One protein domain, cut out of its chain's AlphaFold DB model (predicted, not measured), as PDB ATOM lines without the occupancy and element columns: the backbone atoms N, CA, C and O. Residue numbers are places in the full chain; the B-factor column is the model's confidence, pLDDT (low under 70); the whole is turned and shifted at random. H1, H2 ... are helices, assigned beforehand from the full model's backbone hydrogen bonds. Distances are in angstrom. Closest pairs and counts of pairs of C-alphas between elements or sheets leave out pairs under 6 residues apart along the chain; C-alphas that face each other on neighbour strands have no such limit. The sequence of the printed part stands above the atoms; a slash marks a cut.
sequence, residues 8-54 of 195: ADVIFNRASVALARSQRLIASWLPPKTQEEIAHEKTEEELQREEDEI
ATOM      1  N   ALA A   8      23.409 -24.598 -18.707       93.62
ATOM      2  CA  ALA A   8      24.410 -24.154 -19.668       93.62
ATOM      3  C   ALA A   8      23.815 -23.944 -21.072       93.62
ATOM      4  O   ALA A   8      24.057 -22.900 -21.676       93.62
ATOM      5  N   ASP A   9      22.977 -24.867 -21.559       93.88
ATOM      6  CA  ASP A   9      22.316 -24.733 -22.866       93.88
ATOM      7  C   ASP A   9      21.367 -23.531 -22.900       93.88
ATOM      8  O   ASP A   9      21.270 -22.827 -23.907       93.88
ATOM      9  N   VAL A  10      20.659 -23.259 -21.800       95.00
ATOM     10  CA  VAL A  10      19.753 -22.104 -21.702       95.00
ATOM     11  C   VAL A  10      20.539 -20.794 -21.743       95.00
ATOM     12  O   VAL A  10      20.147 -19.862 -22.451       95.00
ATOM     13  N   ILE A  11      21.659 -20.719 -21.018       96.31
ATOM     14  CA  ILE A  11      22.537 -19.543 -21.002       96.31
ATOM     15  C   ILE A  11      23.171 -19.331 -22.380       96.31
ATOM     16  O   ILE A  11      23.122 -18.211 -22.896       96.31
ATOM     17  N   PHE A  12      23.694 -20.391 -22.998       96.69
ATOM     18  CA  PHE A  12      24.278 -20.335 -24.336       96.69
ATOM     19  C   PHE A  12      23.253 -19.847 -25.361       96.69
ATOM     20  O   PHE A  12      23.484 -18.833 -26.013       96.69
ATOM     21  N   ASN A  13      22.068 -20.461 -25.420       96.88
ATOM     22  CA  ASN A  13      21.007 -20.037 -26.335       96.88
ATOM     23  C   ASN A  13      20.577 -18.586 -26.091       96.88
ATOM     24  O   ASN A  13      20.333 -17.837 -27.039       96.88
ATOM     25  N   ARG A  14      20.506 -18.149 -24.828       97.12
ATOM     26  CA  ARG A  14      20.189 -16.755 -24.497       97.12
ATOM     27  C   ARG A  14      21.267 -15.795 -25.004       97.12
ATOM     28  O   ARG A  14      20.916 -14.738 -25.535       97.12
ATOM     29  N   ALA A  15      22.540 -16.161 -24.874       97.62
ATOM     30  CA  ALA A  15      23.655 -15.401 -25.425       97.62
ATOM     31  C   ALA A  15      23.600 -15.370 -26.961       97.62
ATOM     32  O   ALA A  15      23.665 -14.288 -27.543       97.62
ATOM     33  N   SER A  16      23.364 -16.510 -27.614       97.19
ATOM     34  CA  SER A  16      23.218 -16.605 -29.072       97.19
ATOM     35  C   SER A  16      22.064 -15.745 -29.590       97.19
ATOM     36  O   SER A  16      22.214 -15.035 -30.581       97.19
ATOM     37  N   VAL A  17      20.919 -15.736 -28.900       97.62
ATOM     38  CA  VAL A  17      19.772 -14.888 -29.262       97.62
ATOM     39  C   VAL A  17      20.097 -13.404 -29.084       97.62
ATOM     40  O   VAL A  17      19.710 -12.589 -29.925       97.62
ATOM     41  N   ALA A  18      20.789 -13.026 -28.008       98.00
ATOM     42  CA  ALA A  18      21.207 -11.642 -27.791       98.00
ATOM     43  C   ALA A  18      22.198 -11.172 -28.870       98.00
ATOM     44  O   ALA A  18      22.020 -10.087 -29.426       98.00
ATOM     45  N   LEU A  19      23.170 -12.020 -29.216       97.19
ATOM     46  CA  LEU A  19      24.127 -11.805 -30.301       97.19
ATOM     47  C   LEU A  19      23.407 -11.654 -31.647       97.19
ATOM     48  O   LEU A  19      23.634 -10.683 -32.363       97.19
ATOM     49  N   ALA A  20      22.484 -12.554 -31.989       97.31
ATOM     50  CA  ALA A  20      21.763 -12.483 -33.261       97.31
ATOM     51  C   ALA A  20      20.922 -11.199 -33.374       97.31
ATOM     52  O   ALA A  20      20.810 -10.600 -34.446       97.31
ATOM     53  N   ARG A  21      20.343 -10.733 -32.257       97.25
ATOM     54  CA  ARG A  21      19.614  -9.456 -32.208       97.25
ATOM     55  C   ARG A  21      20.539  -8.260 -32.424       97.25
ATOM     56  O   ARG A  21      20.158  -7.362 -33.174       97.25
ATOM     57  N   SER A  22      21.725  -8.236 -31.806       97.12
ATOM     58  CA  SER A  22      22.683  -7.140 -32.003       97.12
ATOM     59  C   SER A  22      23.231  -7.130 -33.431       97.12
ATOM     60  O   SER A  22      23.207  -6.081 -34.074       97.12
ATOM     61  N   GLN A  23      23.601  -8.293 -33.975       95.06
ATOM     62  CA  GLN A  23      24.034  -8.433 -35.367       95.06
ATOM     63  C   GLN A  23      22.952  -7.989 -36.353       95.06
ATOM     64  O   GLN A  23      23.256  -7.268 -37.298       95.06
ATOM     65  N   ARG A  24      21.678  -8.340 -36.124       94.56
ATOM     66  CA  ARG A  24      20.562  -7.895 -36.976       94.56
ATOM     67  C   ARG A  24      20.385  -6.377 -36.964       94.56
ATOM     68  O   ARG A  24      20.106  -5.794 -38.008       94.56
ATOM     69  N   LEU A  25      20.507  -5.740 -35.798       96.19
ATOM     70  CA  LEU A  25      20.433  -4.281 -35.699       96.19
ATOM     71  C   LEU A  25      21.585  -3.623 -36.459       96.19
ATOM     72  O   LEU A  25      21.342  -2.721 -37.255       96.19
ATOM     73  N   ILE A  26      22.809  -4.122 -36.283       95.94
ATOM     74  CA  ILE A  26      23.987  -3.636 -37.012       95.94
ATOM     75  C   ILE A  26      23.795  -3.822 -38.523       95.94
ATOM     76  O   ILE A  26      23.966  -2.879 -39.287       95.94
ATOM     77  N   ALA A  27      23.341  -5.000 -38.954       93.69
ATOM     78  CA  ALA A  27      23.068  -5.294 -40.356       93.69
ATOM     79  C   ALA A  27      21.965  -4.408 -40.957       93.69
ATOM     80  O   ALA A  27      21.963  -4.190 -42.158       93.69
ATOM     81  N   SER A  28      21.046  -3.861 -40.151       95.12
ATOM     82  CA  SER A  28      20.048  -2.897 -40.643       95.12
ATOM     83  C   SER A  28      20.639  -1.524 -40.983       95.12
ATOM     84  O   SER A  28      20.007  -0.747 -41.696       95.12
ATOM     85  N   TRP A  29      21.831  -1.218 -40.467       96.06
ATOM     86  CA  TRP A  29      22.559   0.019 -40.754       96.06
ATOM     87  C   TRP A  29      23.597  -0.148 -41.862       96.06
ATOM     88  O   TRP A  29      24.056   0.852 -42.411       96.06
ATOM     89  N   LEU A  30      23.968  -1.385 -42.191       94.56
ATOM     90  CA  LEU A  30      24.881  -1.689 -43.285       94.56
ATOM     91  C   LEU A  30      24.096  -2.083 -44.549       94.56
ATOM     92  O   LEU A  30      22.985  -2.606 -44.457       94.56
ATOM     93  N   PRO A  31      24.660  -1.860 -45.747       92.50
ATOM     94  CA  PRO A  31      24.154  -2.474 -46.968       92.50
ATOM     95  C   PRO A  31      24.087  -4.007 -46.832       92.50
ATOM     96  O   PRO A  31      24.901  -4.590 -46.108       92.50
ATOM     97  N   PRO A  32      23.140  -4.678 -47.514       88.75
ATOM     98  CA  PRO A  32      23.107  -6.134 -47.530       88.75
ATOM     99  C   PRO A  32      24.434  -6.664 -48.077       88.75
ATOM    100  O   PRO A  32      24.909  -6.174 -49.103       88.75
ATOM    101  N   LYS A  33      25.009  -7.660 -47.393       85.06
ATOM    102  CA  LYS A  33      26.259  -8.291 -47.825       85.06
ATOM    103  C   LYS A  33      26.117  -8.785 -49.260       85.06
ATOM    104  O   LYS A  33      25.129  -9.444 -49.603       85.06
ATOM    105  N   THR A  34      27.094  -8.454 -50.090       85.75
ATOM    106  CA  THR A  34      27.123  -8.932 -51.475       85.75
ATOM    107  C   THR A  34      27.503 -10.414 -51.510       85.75
ATOM    108  O   THR A  34      28.117 -10.936 -50.582       85.75
ATOM    109  N   GLN A  35      27.127 -11.132 -52.572       81.75
ATOM    110  CA  GLN A  35      27.471 -12.558 -52.708       81.75
ATOM    111  C   GLN A  35      28.989 -12.793 -52.732       81.75
ATOM    112  O   GLN A  35      29.448 -13.831 -52.265       81.75
ATOM    113  N   GLU A  36      29.756 -11.817 -53.222       79.12
ATOM    114  CA  GLU A  36      31.219 -11.825 -53.207       79.12
ATOM    115  C   GLU A  36      31.754 -11.737 -51.770       79.12
ATOM    116  O   GLU A  36      32.577 -12.552 -51.371       79.12
ATOM    117  N   GLU A  37      31.228 -10.825 -50.948       76.56
ATOM    118  CA  GLU A  37      31.624 -10.697 -49.538       76.56
ATOM    119  C   GLU A  37      31.266 -11.929 -48.703       76.56
ATOM    120  O   GLU A  37      32.028 -12.296 -47.817       76.56
ATOM    121  N   ILE A  38      30.134 -12.579 -48.992       79.81
ATOM    122  CA  ILE A  38      29.726 -13.822 -48.316       79.81
ATOM    123  C   ILE A  38      30.668 -14.975 -48.695       79.81
ATOM    124  O   ILE A  38      31.003 -15.806 -47.855       79.81
ATOM    125  N   ALA A  39      31.122 -15.028 -49.951       79.94
ATOM    126  CA  ALA A  39      32.086 -16.027 -50.412       79.94
ATOM    127  C   ALA A  39      33.510 -15.784 -49.875       79.94
ATOM    128  O   ALA A  39      34.295 -16.726 -49.784       79.94
ATOM    129  N   HIS A  40      33.832 -14.539 -49.515       74.81
ATOM    130  CA  HIS A  40      35.111 -14.118 -48.940       74.81
ATOM    131  C   HIS A  40      35.051 -13.892 -47.423       74.81
ATOM    132  O   HIS A  40      35.917 -13.206 -46.874       74.81
ATOM    133  N   GLU A  41      34.050 -14.440 -46.725       79.81
ATOM    134  CA  GLU A  41      34.069 -14.445 -45.264       79.81
ATOM    135  C   GLU A  41      35.308 -15.218 -44.797       79.81
ATOM    136  O   GLU A  41      35.421 -16.429 -45.000       79.81
ATOM    137  N   LYS A  42      36.270 -14.483 -44.223       79.75
ATOM    138  CA  LYS A  42      37.511 -15.049 -43.693       79.75
ATOM    139  C   LYS A  42      37.171 -16.084 -42.636       79.75
ATOM    140  O   LYS A  42      36.259 -15.883 -41.828       79.75
ATOM    141  N   THR A  43      37.900 -17.191 -42.639       84.25
ATOM    142  CA  THR A  43      37.743 -18.191 -41.586       84.25
ATOM    143  C   THR A  43      38.240 -17.610 -40.262       84.25
ATOM    144  O   THR A  43      39.144 -16.778 -40.237       84.25
ATOM    145  N   GLU A  44      37.653 -18.049 -39.146       78.50
ATOM    146  CA  GLU A  44      38.042 -17.589 -37.802       78.50
ATOM    147  C   GLU A  44      39.555 -17.748 -37.559       78.50
ATOM    148  O   GLU A  44      40.199 -16.874 -36.995       78.50
ATOM    149  N   GLU A  45      40.146 -18.834 -38.066       83.25
ATOM    150  CA  GLU A  45      41.583 -19.109 -37.964       83.25
ATOM    151  C   GLU A  45      42.448 -18.096 -38.735       83.25
ATOM    152  O   GLU A  45      43.548 -17.748 -38.302       83.25
ATOM    153  N   GLU A  46      41.964 -17.607 -39.877       83.69
ATOM    154  CA  GLU A  46      42.648 -16.578 -40.658       83.69
ATOM    155  C   GLU A  46      42.550 -15.215 -39.967       83.69
ATOM    156  O   GLU A  46      43.547 -14.503 -39.871       83.69
ATOM    157  N   LEU A  47      41.386 -14.899 -39.397       85.12
ATOM    158  CA  LEU A  47      41.169 -13.672 -38.632       85.12
ATOM    159  C   LEU A  47      42.082 -13.624 -37.399       85.12
ATOM    160  O   LEU A  47      42.746 -12.619 -37.164       85.12
ATOM    161  N   GLN A  48      42.200 -14.737 -36.675       87.50
ATOM    162  CA  GLN A  48      43.076 -14.839 -35.509       87.50
ATOM    163  C   GLN A  48      44.556 -14.652 -35.876       87.50
ATOM    164  O   GLN A  48      45.303 -13.992 -35.160       87.50
ATOM    165  N   ARG A  49      44.981 -15.183 -37.031       90.69
ATOM    166  CA  ARG A  49      46.343 -14.983 -37.542       90.69
ATOM    167  C   ARG A  49      46.609 -13.523 -37.906       90.69
ATOM    168  O   ARG A  49      47.698 -13.022 -37.633       90.69
ATOM    169  N   GLU A  50      45.636 -12.853 -38.519       87.62
ATOM    170  CA  GLU A  50      45.724 -11.424 -38.830       87.62
ATOM    171  C   GLU A  50      45.792 -10.576 -37.552       87.62
ATOM    172  O   GLU A  50      46.587  -9.640 -37.477       87.62
ATOM    173  N   GLU A  51      45.009 -10.917 -36.524       91.62
ATOM    174  CA  GLU A  51      45.073 -10.270 -35.210       91.62
ATOM    175  C   GLU A  51      46.449 -10.440 -34.565       91.62
ATOM    176  O   GLU A  51      47.057  -9.455 -34.139       91.62
ATOM    177  N   ASP A  52      46.975 -11.665 -34.544       92.19
ATOM    178  CA  ASP A  52      48.297 -11.947 -33.989       92.19
ATOM    179  C   ASP A  52      49.393 -11.154 -34.714       92.19
ATOM    180  O   ASP A  52      50.278 -10.591 -34.064       92.19
ATOM    181  N   GLU A  53      49.316 -11.032 -36.045       89.19
ATOM    182  CA  GLU A  53      50.252 -10.226 -36.836       89.19
ATOM    183  C   GLU A  53      50.194  -8.740 -36.455       89.19
ATOM    184  O   GLU A  53      51.241  -8.108 -36.283       89.19
ATOM    185  N   ILE A  54      48.997  -8.195 -36.229       88.44
ATOM    186  CA  ILE A  54      48.799  -6.798 -35.809       88.44
ATOM    187  C   ILE A  54      49.444  -6.519 -34.445       88.44
ATOM    188  O   ILE A  54      49.977  -5.426 -34.225       88.44
TER     189      ILE A  54
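What this domain is: This is residues 8 to 54 of the 195 residues of an uncharacterized protein of Coccidioides immitis H538.4 (UniProt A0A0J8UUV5). The long helix H1 makes one arm of an open V; past the turn at its end, the short helix H2 and then H3 make the other arm, with the middle empty. The 47 printed residues hold three named helices, H1, H2 and H3 in chain order, and no named strand: the class is all helix. The whole is only just extended, close to loose, with a radius of gyration of the C-alphas of 14.3 A and spans of 34 by 28 by 18 A.

Where its parts are: H1, residues 8 to 29, runs 32.1 A from C-alpha 8 at (24.410, -24.154, -19.668) to C-alpha 29 at (22.559, 0.019, -40.754). H2, residues 35 to 39, measures 6.2 A. H3, residues 44 to 54, measures 15.4 A and ends with C-alpha 54 at (48.799, -6.798, -35.809).

How they stand to each other: H1 is apart from H2 and from H3, and H2 is apart from H3. Tight links join H1 to H2 and H2 to H3. Every O i to N i+4 pair is within hydrogen-bond range in H2 and H3; in H1, 17 of 18 are.

The domain as a whole: The C-alphas farthest apart, those of Ala 8 and Glu 36, are 36.4 A apart. The printed part has no cut, and no printed residue is under 70 in pLDDT.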